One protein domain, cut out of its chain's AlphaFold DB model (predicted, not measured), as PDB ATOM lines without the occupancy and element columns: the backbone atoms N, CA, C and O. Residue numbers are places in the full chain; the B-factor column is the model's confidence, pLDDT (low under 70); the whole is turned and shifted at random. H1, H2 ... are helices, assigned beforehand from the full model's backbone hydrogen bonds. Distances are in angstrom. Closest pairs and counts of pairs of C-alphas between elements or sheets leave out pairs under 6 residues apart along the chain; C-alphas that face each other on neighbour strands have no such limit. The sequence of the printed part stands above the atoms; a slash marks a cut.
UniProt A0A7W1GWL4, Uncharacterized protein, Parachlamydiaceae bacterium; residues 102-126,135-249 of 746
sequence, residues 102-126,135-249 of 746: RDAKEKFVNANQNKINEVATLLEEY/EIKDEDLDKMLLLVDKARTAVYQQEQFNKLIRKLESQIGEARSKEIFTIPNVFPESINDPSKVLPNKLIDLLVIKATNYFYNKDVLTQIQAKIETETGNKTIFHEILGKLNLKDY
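AT A GLANCE: This is residues 102 to 126 and 135 to 249 of the 746 residues of an uncharacterized protein of Parachlamydiaceae bacterium (UniProt A0A7W1GWL4). What is the shape? It is a long rod of helices: H1 runs side by side with part of H2, the longest helix, and H5 packs by its first part on the far end of H2 and continues the rod at an angle. H3 packs on H2 near that join, and H6 folds back near the far end of H5. What is it made of? The printed part has 140 residues with six named helices, H1 to H6 in order, and no named strand; it is all helix and extended, with a radius of gyration of the C-alphas of 22.3 A and spans of 81 by 29 by 24 A.

HOW THE PARTS SIT: What touches the longest helix? H2, residues 138 to 172, is the hub; its residues 144 to 158 alone touch H1, residues 102 to 125, at a shallow tilt of 9 degrees, opposite ways, with the C-alphas of Asn 112 and Ala 151 closest at 5.0 A. It touches H5, residues 200 to 231, the same way at 38 degrees, only just steep, with C-alphas 164 and 203 closest at 5.7 A. It touches H3, residues 174 to 182, at a steep tilt of 51 degrees, with C-alphas 168 and 177 closest at 5.3 A. What is near? H4, residues 189 to 192, is close but not clearly touching H2, and H6, residues 235 to 241, stands likewise to H5, with closest C-alphas 7.8 A and 6.2 A apart. How are the backbones? Every O i to N i+4 pair is within hydrogen-bond range in H1, H2, H5 and H6, and 3 of 5 in H3; H4 is too short for one.

IN THESE COORDINATES: Where is H2? It runs 50.1 A from C-alpha 138 at (-39.860, 3.767, -7.419) to C-alpha 172 at (-2.973, 36.866, -0.024). How long are the others? H5 measures 46.1 A and H1 33.4 A.

THE WHOLE: Is it cut? Residues 127 to 134 are not printed, and C-alphas 126 and 135 are 8.1 A apart. Where is confidence low? The mean pLDDT of the printed part is 78.1, and 27 residues are under 70, among them 102 to 113.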
ATOM      1  N   ARG A 102     -18.461  31.351   9.511       53.16
ATOM      2  CA  ARG A 102     -19.730  30.942  10.117       53.16
ATOM      3  C   ARG A 102     -20.913  31.169   9.182       53.16
ATOM      4  O   ARG A 102     -21.699  30.245   9.060       53.16
ATOM      5  N   ASP A 103     -20.979  32.279   8.454       54.97
ATOM      6  CA  ASP A 103     -22.051  32.593   7.501       54.97
ATOM      7  C   ASP A 103     -22.008  31.675   6.269       54.97
ATOM      8  O   ASP A 103     -23.037  31.149   5.832       54.97
ATOM      9  N   ALA A 104     -20.811  31.397   5.734       55.34
ATOM     10  CA  ALA A 104     -20.644  30.414   4.663       55.34
ATOM     11  C   ALA A 104     -21.006  29.002   5.155       55.34
ATOM     12  O   ALA A 104     -21.778  28.286   4.511       55.34
ATOM     13  N   LYS A 105     -20.506  28.612   6.335       56.38
ATOM     14  CA  LYS A 105     -20.802  27.324   6.975       56.38
ATOM     15  C   LYS A 105     -22.291  27.171   7.268       56.38
ATOM     16  O   LYS A 105     -22.835  26.114   6.981       56.38
ATOM     17  N   GLU A 106     -22.961  28.206   7.754       59.97
ATOM     18  CA  GLU A 106     -24.392  28.228   8.064       59.97
ATOM     19  C   GLU A 106     -25.241  28.135   6.790       59.97
ATOM     20  O   GLU A 106     -26.215  27.388   6.762       59.97
ATOM     21  N   LYS A 107     -24.823  28.756   5.681       62.97
ATOM     22  CA  LYS A 107     -25.508  28.645   4.384       62.97
ATOM     23  C   LYS A 107     -25.468  27.228   3.795       62.97
ATOM     24  O   LYS A 107     -26.513  26.707   3.398       62.97
ATOM     25  N   PHE A 108     -24.296  26.583   3.745       65.81
ATOM     26  CA  PHE A 108     -24.182  25.204   3.240       65.81
ATOM     27  C   PHE A 108     -24.824  24.189   4.200       65.81
ATOM     28  O   PHE A 108     -25.473  23.245   3.747       65.81
ATOM     29  N   VAL A 109     -24.721  24.417   5.516       65.81
ATOM     30  CA  VAL A 109     -25.371  23.591   6.546       65.81
ATOM     31  C   VAL A 109     -26.892  23.710   6.480       65.81
ATOM     32  O   VAL A 109     -27.558  22.683   6.514       65.81
ATOM     33  N   ASN A 110     -27.456  24.906   6.294       68.44
ATOM     34  CA  ASN A 110     -28.902  25.093   6.142       68.44
ATOM     35  C   ASN A 110     -29.423  24.454   4.847       68.44
ATOM     36  O   ASN A 110     -30.462  23.801   4.861       68.44
ATOM     37  N   ALA A 111     -28.684  24.561   3.736       65.38
ATOM     38  CA  ALA A 111     -29.045  23.886   2.487       65.38
ATOM     39  C   ALA A 111     -29.004  22.351   2.613       65.38
ATOM     40  O   ALA A 111     -29.837  21.660   2.025       65.38
ATOM     41  N   ASN A 112     -28.050  21.815   3.378       68.50
ATOM     42  CA  ASN A 112     -27.970  20.394   3.705       68.50
ATOM     43  C   ASN A 112     -29.126  19.966   4.626       68.50
ATOM     44  O   ASN A 112     -29.839  19.013   4.329       68.50
ATOM     45  N   GLN A 113     -29.366  20.719   5.701       68.25
ATOM     46  CA  GLN A 113     -30.414  20.441   6.679       68.25
ATOM     47  C   GLN A 113     -31.807  20.495   6.048       68.25
ATOM     48  O   GLN A 113     -32.627  19.635   6.344       68.25
ATOM     49  N   ASN A 114     -32.065  21.439   5.139       72.75
ATOM     50  CA  ASN A 114     -33.334  21.521   4.415       72.75
ATOM     51  C   ASN A 114     -33.574  20.275   3.551       72.75
ATOM     52  O   ASN A 114     -34.649  19.693   3.626       72.75
ATOM     53  N   LYS A 115     -32.559  19.793   2.819       70.38
ATOM     54  CA  LYS A 115     -32.663  18.560   2.016       70.38
ATOM     55  C   LYS A 115     -32.846  17.318   2.887       70.38
ATOM     56  O   LYS A 115     -33.639  16.445   2.554       70.38
ATOM     57  N   ILE A 116     -32.150  17.248   4.023       66.62
ATOM     58  CA  ILE A 116     -32.317  16.170   5.009       66.62
ATOM     59  C   ILE A 116     -33.727  16.208   5.616       66.62
ATOM     60  O   ILE A 116     -34.350  15.161   5.773       66.62
ATOM     61  N   ASN A 117     -34.254  17.396   5.916       70.56
ATOM     62  CA  ASN A 117     -35.611  17.575   6.423       70.56
ATOM     63  C   ASN A 117     -36.663  17.210   5.362       70.56
ATOM     64  O   ASN A 117     -37.673  16.611   5.710       70.56
ATOM     65  N   GLU A 118     -36.432  17.508   4.081       69.25
ATOM     66  CA  GLU A 118     -37.298  17.079   2.971       69.25
ATOM     67  C   GLU A 118     -37.314  15.551   2.828       69.25
ATOM     68  O   GLU A 118     -38.388  14.960   2.734       69.25
ATOM     69  N   VAL A 119     -36.152  14.889   2.915       66.75
ATOM     70  CA  VAL A 119     -36.068  13.414   2.953       66.75
ATOM     71  C   VAL A 119     -36.795  12.858   4.174       66.75
ATOM     72  O   VAL A 119     -37.546  11.893   4.053       66.75
ATOM     73  N   ALA A 120     -36.612  13.467   5.348       64.12
ATOM     74  CA  ALA A 120     -37.296  13.055   6.568       64.12
ATOM     75  C   ALA A 120     -38.819  13.224   6.450       64.12
ATOM     76  O   ALA A 120     -39.550  12.331   6.859       64.12
ATOM     77  N   THR A 121     -39.290  14.316   5.846       70.81
ATOM     78  CA  THR A 121     -40.720  14.586   5.626       70.81
ATOM     79  C   THR A 121     -41.323  13.569   4.660       70.81
ATOM     80  O   THR A 121     -42.347  12.971   4.979       70.81
ATOM     81  N   LEU A 122     -40.644  13.287   3.540       67.38
ATOM     82  CA  LEU A 122     -41.057  12.233   2.611       67.38
ATOM     83  C   LEU A 122     -41.103  10.874   3.322       67.38
ATOM     84  O   LEU A 122     -42.086  10.160   3.199       67.38
ATOM     85  N   LEU A 123     -40.099  10.524   4.134       63.38
ATOM     86  CA  LEU A 123     -40.097   9.279   4.917       63.38
ATOM     87  C   LEU A 123     -41.212   9.229   5.978       63.38
ATOM     88  O   LEU A 123     -41.726   8.151   6.279       63.38
ATOM     89  N   GLU A 124     -41.602  10.369   6.553       66.19
ATOM     90  CA  GLU A 124     -42.726  10.454   7.488       66.19
ATOM     91  C   GLU A 124     -44.086  10.248   6.812       66.19
ATOM     92  O   GLU A 124     -44.978   9.677   7.445       66.19
ATOM     93  N   GLU A 125     -44.245  10.621   5.541       64.25
ATOM     94  CA  GLU A 125     -45.466  10.364   4.763       64.25
ATOM     95  C   GLU A 125     -45.721   8.861   4.545       64.25
ATOM     96  O   GLU A 125     -46.877   8.435   4.509       64.25
ATOM     97  N   TYR A 126     -44.666   8.033   4.526       60.03
ATOM     98  CA  TYR A 126     -44.765   6.567   4.453       60.03
ATOM     99  C   TYR A 126     -44.779   5.877   5.830       60.03
ATOM    100  O   TYR A 126     -44.735   4.643   5.900       60.03
ATOM    101  N   GLU A 135     -46.083   0.569   0.245       60.19
ATOM    102  CA  GLU A 135     -45.068   0.355  -0.785       60.19
ATOM    103  C   GLU A 135     -44.571   1.726  -1.271       60.19
ATOM    104  O   GLU A 135     -45.366   2.563  -1.710       60.19
ATOM    105  N   ILE A 136     -43.271   1.994  -1.109       63.78
ATOM    106  CA  ILE A 136     -42.644   3.210  -1.636       63.78
ATOM    107  C   ILE A 136     -42.577   3.030  -3.149       63.78
ATOM    108  O   ILE A 136     -41.992   2.060  -3.622       63.78
ATOM    109  N   LYS A 137     -43.190   3.942  -3.903       74.00
ATOM    110  CA  LYS A 137     -43.104   3.924  -5.365       74.00
ATOM    111  C   LYS A 137     -41.665   4.209  -5.791       74.00
ATOM    112  O   LYS A 137     -41.020   5.068  -5.191       74.00
ATOM    113  N   ASP A 138     -41.207   3.562  -6.861       71.44
ATOM    114  CA  ASP A 138     -39.860   3.767  -7.419       71.44
ATOM    115  C   ASP A 138     -39.551   5.259  -7.649       71.44
ATOM    116  O   ASP A 138     -38.482   5.741  -7.290       71.44
ATOM    117  N   GLU A 139     -40.538   6.034  -8.111       75.31
ATOM    118  CA  GLU A 139     -40.430   7.486  -8.321       75.31
ATOM    119  C   GLU A 139     -40.109   8.283  -7.043       75.31
ATOM    120  O   GLU A 139     -39.440   9.317  -7.097       75.31
ATOM    121  N   ASP A 140     -40.601   7.844  -5.884       71.38
ATOM    122  CA  ASP A 140     -40.385   8.526  -4.607       71.38
ATOM    123  C   ASP A 140     -39.076   8.072  -3.947       71.38
ATOM    124  O   ASP A 140     -38.394   8.883  -3.313       71.38
ATOM    125  N   LEU A 141     -38.661   6.822  -4.179       70.50
ATOM    126  CA  LEU A 141     -37.324   6.336  -3.834       70.50
ATOM    127  C   LEU A 141     -36.240   7.078  -4.634       70.50
ATOM    128  O   LEU A 141     -35.263   7.546  -4.045       70.50
ATOM    129  N   ASP A 142     -36.447   7.270  -5.938       73.69
ATOM    130  CA  ASP A 142     -35.553   8.047  -6.802       73.69
ATOM    131  C   ASP A 142     -35.444   9.506  -6.339       73.69
ATOM    132  O   ASP A 142     -34.346  10.067  -6.287       73.69
ATOM    133  N   LYS A 143     -36.556  10.127  -5.916       76.38
ATOM    134  CA  LYS A 143     -36.533  11.471  -5.306       76.38
ATOM    135  C   LYS A 143     -35.734  11.499  -4.005       76.38
ATOM    136  O   LYS A 143     -34.959  12.435  -3.802       76.38
ATOM    137  N   MET A 144     -35.898  10.509  -3.127       70.44
ATOM    138  CA  MET A 144     -35.142  10.431  -1.871       70.44
ATOM    139  C   MET A 144     -33.642  10.253  -2.127       70.44
ATOM    140  O   MET A 144     -32.838  10.974  -1.537       70.44
ATOM    141  N   LEU A 145     -33.256   9.350  -3.036       73.62
ATOM    142  CA  LEU A 145     -31.861   9.147  -3.436       73.62
ATOM    143  C   LEU A 145     -31.265  10.422  -4.043       73.62
ATOM    144  O   LEU A 145     -30.180  10.841  -3.645       73.62
ATOM    145  N   LEU A 146     -32.015  11.114  -4.905       77.06
ATOM    146  CA  LEU A 146     -31.605  12.393  -5.481       77.06
ATOM    147  C   LEU A 146     -31.408  13.484  -4.413       77.06
ATOM    148  O   LEU A 146     -30.486  14.295  -4.522       77.06
ATOM    149  N   LEU A 147     -32.259  13.543  -3.385       73.38
ATOM    150  CA  LEU A 147     -32.112  14.490  -2.277       73.38
ATOM    151  C   LEU A 147     -30.896  14.164  -1.398       73.38
ATOM    152  O   LEU A 147     -30.175  15.085  -1.006       73.38
ATOM    153  N   VAL A 148     -30.627  12.878  -1.143       74.06
ATOM    154  CA  VAL A 148     -29.427  12.409  -0.426       74.06
ATOM    155  C   VAL A 148     -28.158  12.730  -1.214       74.06
ATOM    156  O   VAL A 148     -27.208  13.267  -0.640       74.06
ATOM    157  N   ASP A 149     -28.150  12.498  -2.525       74.88
ATOM    158  CA  ASP A 149     -27.032  12.876  -3.387       74.88
ATOM    159  C   ASP A 149     -26.822  14.388  -3.369       74.88
ATOM    160  O   ASP A 149     -25.714  14.853  -3.112       74.88
ATOM    161  N   LYS A 150     -27.890  15.184  -3.501       75.00
ATOM    162  CA  LYS A 150     -27.823  16.649  -3.391       75.00
ATOM    163  C   LYS A 150     -27.347  17.134  -2.018       75.00
ATOM    164  O   LYS A 150     -26.770  18.224  -1.949       75.00
ATOM    165  N   ALA A 151     -27.630  16.410  -0.937       71.31
ATOM    166  CA  ALA A 151     -27.145  16.703   0.411       71.31
ATOM    167  C   ALA A 151     -25.643  16.394   0.526       71.31
ATOM    168  O   ALA A 151     -24.858  17.237   0.963       71.31
ATOM    169  N   ARG A 152     -25.211  15.240   0.006       75.31
ATOM    170  CA  ARG A 152     -23.799  14.843  -0.072       75.31
ATOM    171  C   ARG A 152     -22.975  15.807  -0.926       75.31
ATOM    172  O   ARG A 152     -21.879  16.192  -0.524       75.31
ATOM    173  N   THR A 153     -23.510  16.241  -2.066       79.00
ATOM    174  CA  THR A 153     -22.902  17.264  -2.926       79.00
ATOM    175  C   THR A 153     -22.700  18.577  -2.171       79.00
ATOM    176  O   THR A 153     -21.645  19.185  -2.312       79.00
ATOM    177  N   ALA A 154     -23.655  18.988  -1.326       74.50
ATOM    178  CA  ALA A 154     -23.538  20.215  -0.537       74.50
ATOM    179  C   ALA A 154     -22.428  20.129   0.524       74.50
ATOM    180  O   ALA A 154     -21.666  21.082   0.681       74.50
ATOM    181  N   VAL A 155     -22.286  18.983   1.201       76.00
ATOM    182  CA  VAL A 155     -21.186  18.742   2.156       76.00
ATOM    183  C   VAL A 155     -19.836  18.752   1.443       76.00
ATOM    184  O   VAL A 155     -18.906  19.428   1.876       76.00
ATOM    185  N   TYR A 156     -19.728  18.059   0.309       79.94
ATOM    186  CA  TYR A 156     -18.479  18.038  -0.452       79.94
ATOM    187  C   TYR A 156     -18.125  19.423  -1.013       79.94
ATOM    188  O   TYR A 156     -16.966  19.834  -0.977       79.94
ATOM    189  N   GLN A 157     -19.118  20.191  -1.465       82.88
ATOM    190  CA  GLN A 157     -18.916  21.569  -1.900       82.88
ATOM    191  C   GLN A 157     -18.461  22.479  -0.752       82.88
ATOM    192  O   GLN A 157     -17.588  23.320  -0.952       82.88
ATOM    193  N   GLN A 158     -18.979  22.283   0.463       80.12
ATOM    194  CA  GLN A 158     -18.519  22.999   1.653       80.12
ATOM    195  C   GLN A 158     -17.035  22.722   1.953       80.12
ATOM    196  O   GLN A 158     -16.284  23.644   2.272       80.12
ATOM    197  N   GLU A 159     -16.582  21.474   1.818       81.25
ATOM    198  CA  GLU A 159     -15.163  21.126   1.973       81.25
ATOM    199  C   GLU A 159     -14.285  21.803   0.911       81.25
ATOM    200  O   GLU A 159     -13.232  22.357   1.243       81.25
ATOM    201  N   GLN A 160     -14.723  21.813  -0.352       84.38
ATOM    202  CA  GLN A 160     -14.012  22.494  -1.440       84.38
ATOM    203  C   GLN A 160     -13.969  24.015  -1.240       84.38
ATOM    204  O   GLN A 160     -12.936  24.643  -1.478       84.38
ATOM    205  N   PHE A 161     -15.051  24.610  -0.741       84.00
ATOM    206  CA  PHE A 161     -15.116  26.035  -0.427       84.00
ATOM    207  C   PHE A 161     -14.167  26.414   0.722       84.00
ATOM    208  O   PHE A 161     -13.386  27.355   0.597       84.00
ATOM    209  N   ASN A 162     -14.124  25.622   1.799       82.50
ATOM    210  CA  ASN A 162     -13.158  25.820   2.888       82.50
ATOM    211  C   ASN A 162     -11.708  25.663   2.406       82.50
ATOM    212  O   ASN A 162     -10.805  26.366   2.861       82.50
ATOM    213  N   LYS A 163     -11.468  24.748   1.461       85.62
ATOM    214  CA  LYS A 163     -10.153  24.572   0.836       85.62
ATOM    215  C   LYS A 163      -9.740  25.794   0.010       85.62
ATOM    216  O   LYS A 163      -8.567  26.158   0.040       85.62
ATOM    217  N   LEU A 164     -10.681  26.424  -0.695       86.25
ATOM    218  CA  LEU A 164     -10.461  27.696  -1.384       86.25
ATOM    219  C   LEU A 164     -10.089  28.805  -0.390       86.25
ATOM    220  O   LEU A 164      -9.063  29.448  -0.592       86.25
ATOM    221  N   ILE A 165     -10.853  28.976   0.696       85.38
ATOM    222  CA  ILE A 165     -10.579  29.993   1.729       85.38
ATOM    223  C   ILE A 165      -9.166  29.836   2.293       85.38
ATOM    224  O   ILE A 165      -8.376  30.771   2.219       85.38
ATOM    225  N   ARG A 166      -8.796  28.633   2.749       85.00
ATOM    226  CA  ARG A 166      -7.457  28.382   3.314       85.00
ATOM    227  C   ARG A 166      -6.333  28.673   2.325       85.00
ATOM    228  O   ARG A 166      -5.284  29.189   2.705       85.00
ATOM    229  N   LYS A 167      -6.530  28.336   1.045       87.62
ATOM    230  CA  LYS A 167      -5.549  28.654   0.000       87.62
ATOM    231  C   LYS A 167      -5.435  30.159  -0.226       87.62
ATOM    232  O   LYS A 167      -4.316  30.649  -0.329       87.62
ATOM    233  N   LEU A 168      -6.553  30.883  -0.260       88.19
ATOM    234  CA  LEU A 168      -6.554  32.343  -0.363       88.19
ATOM    235  C   LEU A 168      -5.841  32.976   0.837       88.19
ATOM    236  O   LEU A 168      -4.918  33.758   0.644       88.19
ATOM    237  N   GLU A 169      -6.177  32.578   2.063       88.88
ATOM    238  CA  GLU A 169      -5.520  33.069   3.283       88.88
ATOM    239  C   GLU A 169      -4.004  32.854   3.250       88.88
ATOM    240  O   GLU A 169      -3.249  33.762   3.588       88.88
ATOM    241  N   SER A 170      -3.549  31.693   2.769       87.69
ATOM    242  CA  SER A 170      -2.116  31.397   2.658       87.69
ATOM    243  C   SER A 170      -1.377  32.235   1.608       87.69
ATOM    244  O   SER A 170      -0.172  32.428   1.733       87.69
ATOM    245  N   GLN A 171      -2.069  32.708   0.566       89.50
ATOM    246  CA  GLN A 171      -1.452  33.380  -0.587       89.50
ATOM    247  C   GLN A 171      -1.547  34.903  -0.507       89.50
ATOM    248  O   GLN A 171      -0.605  35.599  -0.870       89.50
ATOM    249  N   ILE A 172      -2.685  35.425  -0.046       88.19
ATOM    250  CA  ILE A 172      -2.973  36.866  -0.024       88.19
ATOM    251  C   ILE A 172      -3.249  37.403   1.388       88.19
ATOM    252  O   ILE A 172      -3.408  38.610   1.554       88.19
ATOM    253  N   GLY A 173      -3.262  36.543   2.411       86.81
ATOM    254  CA  GLY A 173      -3.555  36.916   3.795       86.81
ATOM    255  C   GLY A 173      -5.053  36.966   4.106       86.81
ATOM    256  O   GLY A 173      -5.895  37.087   3.217       86.81
ATOM    257  N   GLU A 174      -5.390  36.884   5.395       83.50
ATOM    258  CA  GLU A 174      -6.774  36.759   5.880       83.50
ATOM    259  C   GLU A 174      -7.660  37.972   5.554       83.50
ATOM    260  O   GLU A 174      -8.823  37.834   5.183       83.50
ATOM    261  N   ALA A 175      -7.119  39.188   5.643       82.62
ATOM    262  CA  ALA A 175      -7.896  40.390   5.339       82.62
ATOM    263  C   ALA A 175      -8.300  40.448   3.851       82.62
ATOM    264  O   ALA A 175      -9.465  40.674   3.523       82.62
ATOM    265  N   ARG A 176      -7.350  40.178   2.944       87.12
ATOM    266  CA  ARG A 176      -7.584  40.186   1.490       87.12
ATOM    267  C   ARG A 176      -8.411  38.982   1.034       87.12
ATOM    268  O   ARG A 176      -9.195  39.107   0.094       87.12
ATOM    269  N   SER A 177      -8.281  37.832   1.705       85.81
ATOM    270  CA  SER A 177      -9.113  36.656   1.425       85.81
ATOM    271  C   SER A 177     -10.586  36.908   1.737       85.81
ATOM    272  O   SER A 177     -11.433  36.391   1.023       85.81
ATOM    273  N   LYS A 178     -10.909  37.731   2.742       83.75
ATOM    274  CA  LYS A 178     -12.288  38.167   3.015       83.75
ATOM    275  C   LYS A 178     -12.755  39.218   2.008       83.75
ATOM    276  O   LYS A 178     -13.854  39.101   1.467       83.75
ATOM    277  N   GLU A 179     -11.909  40.207   1.709       85.62
ATOM    278  CA  GLU A 179     -12.228  41.289   0.768       85.62
ATOM    279  C   GLU A 179     -12.613  40.743  -0.617       85.62
ATOM    280  O   GLU A 179     -13.619  41.174  -1.177       85.62
ATOM    281  N   ILE A 180     -11.890  39.749  -1.147       86.00
ATOM    282  CA  ILE A 180     -12.061  39.280  -2.535       86.00
ATOM    283  C   ILE A 180     -13.472  38.775  -2.866       86.00
ATOM    284  O   ILE A 180     -13.918  38.911  -4.004       86.00
ATOM    285  N   PHE A 181     -14.202  38.235  -1.887       83.94
ATOM    286  CA  PHE A 181     -15.567  37.737  -2.087       83.94
ATOM    287  C   PHE A 181     -16.602  38.856  -2.233       83.94
ATOM    288  O   PHE A 181     -17.717  38.602  -2.683       83.94
ATOM    289  N   THR A 182     -16.238  40.088  -1.876       82.44
ATOM    290  CA  THR A 182     -17.084  41.278  -2.045       82.44
ATOM    291  C   THR A 182     -16.851  41.983  -3.382       82.44
ATOM    292  O   THR A 182     -17.618  42.870  -3.752       82.44
ATOM    293  N   ILE A 183     -15.813  41.587  -4.130       82.44
ATOM    294  CA  ILE A 183     -15.387  42.280  -5.345       82.44
ATOM    295  C   ILE A 183     -16.129  41.709  -6.563       82.44
ATOM    296  O   ILE A 183     -15.966  40.526  -6.889       82.44
ATOM    297  N   PRO A 184     -16.910  42.531  -7.289       77.25
ATOM    298  CA  PRO A 184     -17.633  42.079  -8.472       77.25
ATOM    299  C   PRO A 184     -16.686  41.544  -9.554       77.25
ATOM    300  O   PRO A 184     -15.606  42.088  -9.770       77.25
ATOM    301  N   ASN A 185     -17.118  40.518 -10.294       79.19
ATOM    302  CA  ASN A 185     -16.437  39.961 -11.480       79.19
ATOM    303  C   ASN A 185     -15.092  39.237 -11.244       79.19
ATOM    304  O   ASN A 185     -14.535  38.648 -12.185       79.19
ATOM    305  N   VAL A 186     -14.580  39.202 -10.009       81.62
ATOM    306  CA  VAL A 186     -13.385  38.410  -9.681       81.62
ATOM    307  C   VAL A 186     -13.748  36.933  -9.553       81.62
ATOM    308  O   VAL A 186     -13.168  36.100 -10.249       81.62
ATOM    309  N   PHE A 187     -14.768  36.593  -8.770       85.94
ATOM    310  CA  PHE A 187     -15.290  35.227  -8.706       85.94
ATOM    311  C   PHE A 187     -16.649  35.101  -9.404       85.94
ATOM    312  O   PHE A 187     -17.438  36.043  -9.385       85.94
ATOM    313  N   PRO A 188     -16.934  33.954 -10.048       80.88
ATOM    314  CA  PRO A 188     -18.249  33.711 -10.624       80.88
ATOM    315  C   PRO A 188     -19.272  33.484  -9.507       80.88
ATOM    316  O   PRO A 188     -18.976  32.794  -8.538       80.88
ATOM    317  N   GLU A 189     -20.501  33.981  -9.657       76.75
ATOM    318  CA  GLU A 189     -21.563  33.827  -8.641       76.75
ATOM    319  C   GLU A 189     -21.841  32.361  -8.263       76.75
ATOM    320  O   GLU A 189     -22.256  32.056  -7.144       76.75
ATOM    321  N   SER A 190     -21.540  31.436  -9.179       75.50
ATOM    322  CA  SER A 190     -21.684  29.994  -8.996       75.50
ATOM    323  C   SER A 190     -20.826  29.397  -7.876       75.50
ATOM    324  O   SER A 190     -21.126  28.283  -7.455       75.50
ATOM    325  N   ILE A 191     -19.806  30.098  -7.353       78.75
ATOM    326  CA  ILE A 191     -19.024  29.600  -6.202       78.75
ATOM    327  C   ILE A 191     -19.878  29.442  -4.937       78.75
ATOM    328  O   ILE A 191     -19.556  28.636  -4.067       78.75
ATOM    329  N   ASN A 192     -20.976  30.199  -4.857       73.56
ATOM    330  CA  ASN A 192     -21.882  30.246  -3.714       73.56
ATOM    331  C   ASN A 192     -23.057  29.259  -3.842       73.56
ATOM    332  O   ASN A 192     -23.957  29.281  -2.996       73.56
ATOM    333  N   ASP A 193     -23.075  28.440  -4.899       78.75
ATOM    334  CA  ASP A 193     -24.132  27.474  -5.184       78.75
ATOM    335  C   ASP A 193     -23.850  26.133  -4.470       78.75
ATOM    336  O   ASP A 193     -22.889  25.439  -4.816       78.75
ATOM    337  N   PRO A 194     -24.684  25.714  -3.497       71.44
ATOM    338  CA  PRO A 194     -24.510  24.454  -2.770       71.44
ATOM    339  C   PRO A 194     -24.704  23.203  -3.638       71.44
ATOM    340  O   PRO A 194     -24.480  22.093  -3.160       71.44
ATOM    341  N   SER A 195     -25.148  23.345  -4.889       73.19
ATOM    342  CA  SER A 195     -25.332  22.236  -5.830       73.19
ATOM    343  C   SER A 195     -24.170  22.041  -6.812       73.19
ATOM    344  O   SER A 195     -24.130  21.021  -7.499       73.19
ATOM    345  N   LYS A 196     -23.202  22.968  -6.868       79.44
ATOM    346  CA  LYS A 196     -22.083  22.925  -7.821       79.44
ATOM    347  C   LYS A 196     -20.761  22.719  -7.104       79.44
ATOM    348  O   LYS A 196     -20.273  23.614  -6.431       79.44
ATOM    349  N   VAL A 197     -20.165  21.548  -7.297       81.19
ATOM    350  CA  VAL A 197     -18.870  21.202  -6.700       81.19
ATOM    351  C   VAL A 197     -17.735  21.920  -7.428       81.19
ATOM    352  O   VAL A 197     -17.601  21.780  -8.642       81.19
ATOM    353  N   LEU A 198     -16.881  22.624  -6.687       83.25
ATOM    354  CA  LEU A 198     -15.665  23.256  -7.196       83.25
ATOM    355  C   LEU A 198     -14.557  22.208  -7.408       83.25
ATOM    356  O   LEU A 198     -14.084  21.606  -6.442       83.25
ATOM    357  N   PRO A 199     -14.079  21.985  -8.645       86.81
ATOM    358  CA  PRO A 199     -12.925  21.125  -8.882       86.81
ATOM    359  C   PRO A 199     -11.638  21.758  -8.335       86.81
ATOM    360  O   PRO A 199     -11.457  22.969  -8.425       86.81
ATOM    361  N   ASN A 200     -10.674  20.942  -7.893       83.25
ATOM    362  CA  ASN A 200      -9.368  21.430  -7.413       83.25
ATOM    363  C   ASN A 200      -8.670  22.380  -8.408       83.25
ATOM    364  O   ASN A 200      -8.147  23.409  -7.998       83.25
ATOM    365  N   LYS A 201      -8.727  22.076  -9.715       84.25
ATOM    366  CA  LYS A 201      -8.166  22.946 -10.764       84.25
ATOM    367  C   LYS A 201      -8.824  24.329 -10.792       84.25
ATOM    368  O   LYS A 201      -8.147  25.320 -11.032       84.25
ATOM    369  N   LEU A 202     -10.134  24.400 -10.550       86.44
ATOM    370  CA  LEU A 202     -10.861  25.666 -10.505       86.44
ATOM    371  C   LEU A 202     -10.500  26.458  -9.247       86.44
ATOM    372  O   LEU A 202     -10.326  27.664  -9.337       86.44
ATOM    373  N   ILE A 203     -10.324  25.789  -8.102       86.88
ATOM    374  CA  ILE A 203      -9.831  26.425  -6.873       86.88
ATOM    375  C   ILE A 203      -8.472  27.082  -7.127       86.88
ATOM    376  O   ILE A 203      -8.299  28.250  -6.798       86.88
ATOM    377  N   ASP A 204      -7.531  26.370  -7.752       86.62
ATOM    378  CA  ASP A 204      -6.202  26.916  -8.054       86.62
ATOM    379  C   ASP A 204      -6.272  28.121  -9.000       86.62
ATOM    380  O   ASP A 204      -5.625  29.136  -8.754       86.62
ATOM    381  N   LEU A 205      -7.120  28.059 -10.030       87.12
ATOM    382  CA  LEU A 205      -7.356  29.186 -10.935       87.12
ATOM    383  C   LEU A 205      -7.973  30.396 -10.221       87.12
ATOM    384  O   LEU A 205      -7.573  31.524 -10.494       87.12
ATOM    385  N   LEU A 206      -8.926  30.182  -9.309       88.75
ATOM    386  CA  LEU A 206      -9.539  31.257  -8.525       88.75
ATOM    387  C   LEU A 206      -8.524  31.889  -7.565       88.75
ATOM    388  O   LEU A 206      -8.494  33.109  -7.437       88.75
ATOM    389  N   VAL A 207      -7.654  31.086  -6.951       89.62
ATOM    390  CA  VAL A 207      -6.564  31.586  -6.101       89.62
ATOM    391  C   VAL A 207      -5.590  32.428  -6.922       89.62
ATOM    392  O   VAL A 207      -5.326  33.562  -6.545       89.62
ATOM    393  N   ILE A 208      -5.133  31.941  -8.082       89.38
ATOM    394  CA  ILE A 208      -4.267  32.710  -8.995       89.38
ATOM    395  C   ILE A 208      -4.949  34.016  -9.414       89.38
ATOM    396  O   ILE A 208      -4.329  35.077  -9.385       89.38
ATOM    397  N   LYS A 209      -6.240  33.960  -9.762       91.06
ATOM    398  CA  LYS A 209      -7.015  35.136 -10.162       91.06
ATOM    399  C   LYS A 209      -7.096  36.175  -9.039       91.06
ATOM    400  O   LYS A 209      -6.921  37.363  -9.295       91.06
ATOM    401  N   ALA A 210      -7.308  35.737  -7.799       89.44
ATOM    402  CA  ALA A 210      -7.314  36.605  -6.625       89.44
ATOM    403  C   ALA A 210      -5.930  37.214  -6.343       89.44
ATOM    404  O   ALA A 210      -5.827  38.414  -6.097       89.44
ATOM    405  N   THR A 211      -4.863  36.416  -6.433       90.44
ATOM    406  CA  THR A 211      -3.482  36.894  -6.268       90.44
ATOM    407  C   THR A 211      -3.139  37.956  -7.310       90.44
ATOM    408  O   THR A 211      -2.676  39.039  -6.958       90.44
ATOM    409  N   ASN A 212      -3.447  37.692  -8.582       91.75
ATOM    410  CA  ASN A 212      -3.237  38.639  -9.675       91.75
ATOM    411  C   ASN A 212      -4.050  39.921  -9.487       91.75
ATOM    412  O   ASN A 212      -3.542  41.005  -9.754       91.75
ATOM    413  N   TYR A 213      -5.299  39.814  -9.023       93.25
ATOM    414  CA  TYR A 213      -6.146  40.974  -8.758       93.25
ATOM    415  C   TYR A 213      -5.488  41.928  -7.754       93.25
ATOM    416  O   TYR A 213      -5.323  43.112  -8.047       93.25
ATOM    417  N   PHE A 214      -5.068  41.417  -6.592       90.81
ATOM    418  CA  PHE A 214      -4.451  42.257  -5.566       90.81
ATOM    419  C   PHE A 214      -3.076  42.772  -5.978       90.81
ATOM    420  O   PHE A 214      -2.783  43.936  -5.727       90.81
ATOM    421  N   TYR A 215      -2.274  41.957  -6.669       91.12
ATOM    422  CA  TYR A 215      -1.009  42.415  -7.239       91.12
ATOM    423  C   TYR A 215      -1.227  43.597  -8.193       91.12
ATOM    424  O   TYR A 215      -0.631  44.657  -8.017       91.12
ATOM    425  N   ASN A 216      -2.147  43.461  -9.153       91.06
ATOM    426  CA  ASN A 216      -2.438  44.521 -10.115       91.06
ATOM    427  C   ASN A 216      -3.010  45.771  -9.430       91.06
ATOM    428  O   ASN A 216      -2.663  46.886  -9.813       91.06
ATOM    429  N   LYS A 217      -3.864  45.604  -8.412       89.62
ATOM    430  CA  LYS A 217      -4.412  46.711  -7.612       89.62
ATOM    431  C   LYS A 217      -3.299  47.488  -6.906       89.62
ATOM    432  O   LYS A 217      -3.283  48.717  -6.976       89.62
ATOM    433  N   ASP A 218      -2.360  46.787  -6.275       89.69
ATOM    434  CA  ASP A 218      -1.228  47.397  -5.574       89.69
ATOM    435  C   ASP A 218      -0.314  48.155  -6.553       89.69
ATOM    436  O   ASP A 218       0.006  49.323  -6.324       89.69
ATOM    437  N   VAL A 219       0.032  47.538  -7.687       87.38
ATOM    438  CA  VAL A 219       0.855  48.147  -8.748       87.38
ATOM    439  C   VAL A 219       0.197  49.401  -9.326       87.38
ATOM    440  O   VAL A 219       0.823  50.457  -9.397       87.38
ATOM    441  N   LEU A 220      -1.084  49.332  -9.700       87.75
ATOM    442  CA  LEU A 220      -1.806  50.486 -10.244       87.75
ATOM    443  C   LEU A 220      -1.908  51.632  -9.229       87.75
ATOM    444  O   LEU A 220      -1.792  52.793  -9.615       87.75
ATOM    445  N   THR A 221      -2.053  51.318  -7.938       88.00
ATOM    446  CA  THR A 221      -2.052  52.321  -6.859       88.00
ATOM    447  C   THR A 221      -0.686  53.002  -6.725       88.00
ATOM    448  O   THR A 221      -0.612  54.218  -6.551       88.00
ATOM    449  N   GLN A 222       0.412  52.249  -6.859       87.12
ATOM    450  CA  GLN A 222       1.767  52.815  -6.865       87.12
ATOM    451  C   GLN A 222       2.004  53.714  -8.082       87.12
ATOM    452  O   GLN A 222       2.551  54.808  -7.936       87.12
ATOM    453  N   ILE A 223       1.560  53.289  -9.271       84.38
ATOM    454  CA  ILE A 223       1.635  54.107 -10.489       84.38
ATOM    455  C   ILE A 223       0.838  55.402 -10.299       84.38
ATOM    456  O   ILE A 223       1.356  56.475 -10.602       84.38
ATOM    457  N   GLN A 224      -0.377  55.325  -9.749       85.81
ATOM    458  CA  GLN A 224      -1.195  56.500  -9.460       85.81
ATOM    459  C   GLN A 224      -0.468  57.480  -8.535       85.81
ATOM    460  O   GLN A 224      -0.317  58.646  -8.887       85.81
ATOM    461  N   ALA A 225       0.043  57.015  -7.392       82.81
ATOM    462  CA  ALA A 225       0.759  57.866  -6.442       82.81
ATOM    463  C   ALA A 225       2.005  58.521  -7.067       82.81
ATOM    464  O   ALA A 225       2.282  59.703  -6.836       82.81
ATOM    465  N   LYS A 226       2.738  57.776  -7.902       80.75
ATOM    466  CA  LYS A 226       3.911  58.285  -8.621       80.75
ATOM    467  C   LYS A 226       3.532  59.381  -9.619       80.75
ATOM    468  O   LYS A 226       4.159  60.435  -9.624       80.75
ATOM    469  N   ILE A 227       2.470  59.182 -10.399       76.50
ATOM    470  CA  ILE A 227       1.961  60.180 -11.351       76.50
ATOM    471  C   ILE A 227       1.399  61.411 -10.637       76.50
ATOM    472  O   ILE A 227       1.651  62.529 -11.081       76.50
ATOM    473  N   GLU A 228       0.671  61.242  -9.533       79.38
ATOM    474  CA  GLU A 228       0.169  62.367  -8.736       79.38
ATOM    475  C   GLU A 228       1.323  63.223  -8.199       79.38
ATOM    476  O   GLU A 228       1.242  64.450  -8.240       79.38
ATOM    477  N   THR A 229       2.421  62.588  -7.782       76.31
ATOM    478  CA  THR A 229       3.635  63.280  -7.327       76.31
ATOM    479  C   THR A 229       4.356  63.993  -8.477       76.31
ATOM    480  O   THR A 229       4.792  65.128  -8.316       76.31
ATOM    481  N   GLU A 230       4.469  63.357  -9.649       70.44
ATOM    482  CA  GLU A 230       5.182  63.908 -10.815       70.44
ATOM    483  C   GLU A 230       4.394  65.014 -11.544       70.44
ATOM    484  O   GLU A 230       4.979  65.945 -12.099       70.44
ATOM    485  N   THR A 231       3.064  64.921 -11.581       66.81
ATOM    486  CA  THR A 231       2.219  65.784 -12.426       66.81
ATOM    487  C   THR A 231       1.329  66.746 -11.648       66.81
ATOM    488  O   THR A 231       0.863  67.722 -12.233       66.81
ATOM    489  N   GLY A 232       1.062  66.483 -10.363       67.06
ATOM    490  CA  GLY A 232       0.103  67.241  -9.551       67.06
ATOM    491  C   GLY A 232      -1.368  67.050  -9.955       67.06
ATOM    492  O   GLY A 232      -2.245  67.665  -9.349       67.06
ATOM    493  N   ASN A 233      -1.663  66.214 -10.959       68.00
ATOM    494  CA  ASN A 233      -3.006  66.021 -11.502       68.00
ATOM    495  C   ASN A 233      -3.552  64.620 -11.174       68.00
ATOM    496  O   ASN A 233      -3.099  63.615 -11.720       68.00
ATOM    497  N   LYS A 234      -4.582  64.571 -10.320       69.56
ATOM    498  CA  LYS A 234      -5.220  63.324  -9.866       69.56
ATOM    499  C   LYS A 234      -6.173  62.692 -10.886       69.56
ATOM    500  O   LYS A 234      -6.461  61.502 -10.790       69.56
ATOM    501  N   THR A 235      -6.686  63.449 -11.859       74.06
ATOM    502  CA  THR A 235      -7.710  62.943 -12.794       74.06
ATOM    503  C   THR A 235      -7.114  62.281 -14.035       74.06
ATOM    504  O   THR A 235      -7.706  61.342 -14.567       74.06
ATOM    505  N   ILE A 236      -5.908  62.693 -14.447       72.62
ATOM    506  CA  ILE A 236      -5.217  62.186 -15.647       72.62
ATOM    507  C   ILE A 236      -5.004  60.666 -15.611       72.62
ATOM    508  O   ILE A 236      -5.114  59.995 -16.639       72.62
ATOM    509  N   PHE A 237      -4.743  60.113 -14.423       80.19
ATOM    510  CA  PHE A 237      -4.538  58.680 -14.240       80.19
ATOM    511  C   PHE A 237      -5.786  57.887 -14.651       80.19
ATOM    512  O   PHE A 237      -5.705  56.999 -15.499       80.19
ATOM    513  N   HIS A 238      -6.956  58.245 -14.114       78.69
ATOM    514  CA  HIS A 238      -8.202  57.521 -14.366       78.69
ATOM    515  C   HIS A 238      -8.701  57.664 -15.813       78.69
ATOM    516  O   HIS A 238      -9.200  56.692 -16.382       78.69
ATOM    517  N   GLU A 239      -8.527  58.833 -16.435       77.12
ATOM    518  CA  GLU A 239      -8.921  59.062 -17.832       77.12
ATOM    519  C   GLU A 239      -8.144  58.190 -18.821       77.12
ATOM    520  O   GLU A 239      -8.711  57.680 -19.791       77.12
ATOM    521  N   ILE A 240      -6.842  58.020 -18.592       74.38
ATOM    522  CA  ILE A 240      -5.977  57.232 -19.473       74.38
ATOM    523  C   ILE A 240      -6.171  55.748 -19.199       74.38
ATOM    524  O   ILE A 240      -6.304  54.973 -20.145       74.38
ATOM    525  N   LEU A 241      -6.279  55.356 -17.925       80.50
ATOM    526  CA  LEU A 241      -6.545  53.970 -17.554       80.50
ATOM    527  C   LEU A 241      -7.858  53.462 -18.172       80.50
ATOM    528  O   LEU A 241      -7.909  52.332 -18.651       80.50
ATOM    529  N   GLY A 242      -8.891  54.311 -18.227       77.06
ATOM    530  CA  GLY A 242     -10.182  53.993 -18.846       77.06
ATOM    531  C   GLY A 242     -10.141  53.813 -20.370       77.06
ATOM    532  O   GLY A 242     -11.048  53.203 -20.931       77.06
ATOM    533  N   LYS A 243      -9.095  54.307 -21.046       77.88
ATOM    534  CA  LYS A 243      -8.885  54.138 -22.498       77.88
ATOM    535  C   LYS A 243      -8.063  52.895 -22.840       77.88
ATOM    536  O   LYS A 243      -8.051  52.474 -23.996       77.88
ATOM    537  N   LEU A 244      -7.372  52.311 -21.862       80.50
ATOM    538  CA  LEU A 244      -6.578  51.103 -22.052       80.50
ATOM    539  C   LEU A 244      -7.454  49.858 -21.893       80.50
ATOM    540  O   LEU A 244      -8.282  49.759 -20.989       80.50
ATOM    541  N   ASN A 245      -7.248  48.860 -22.755       80.81
ATOM    542  CA  ASN A 245      -7.955  47.585 -22.649       80.81
ATOM    543  C   ASN A 245      -7.347  46.711 -21.534       80.81
ATOM    544  O   ASN A 245      -6.604  45.769 -21.798       80.81
ATOM    545  N   LEU A 246      -7.647  47.050 -20.277       83.25
ATOM    546  CA  LEU A 246      -7.088  46.399 -19.085       83.25
ATOM    547  C   LEU A 246      -8.090  45.506 -18.346       83.25
ATOM    548  O   LEU A 246      -7.812  45.063 -17.235       83.25
ATOM    549  N   LYS A 247      -9.249  45.198 -18.941       84.38
ATOM    550  CA  LYS A 247     -10.338  44.467 -18.267       84.38
ATOM    551  C   LYS A 247      -9.896  43.115 -17.689       84.38
ATOM    552  O   LYS A 247     -10.278  42.776 -16.571       84.38
ATOM    553  N   ASP A 248      -9.059  42.370 -18.409       82.38
ATOM    554  CA  ASP A 248      -8.537  41.079 -17.939       82.38
ATOM    555  C   ASP A 248      -7.540  41.225 -16.780       82.38
ATOM    556  O   ASP A 248      -7.452  40.337 -15.937       82.38
ATOM    557  N   TYR A 249      -6.829  42.350 -16.691       86.94
ATOM    558  CA  TYR A 249      -5.903  42.653 -15.597       86.94
ATOM    559  C   TYR A 249      -6.658  43.171 -14.367       86.94
ATOM    560  O   TYR A 249      -6.433  42.696 -13.256       86.94
TER     561      TYR A 249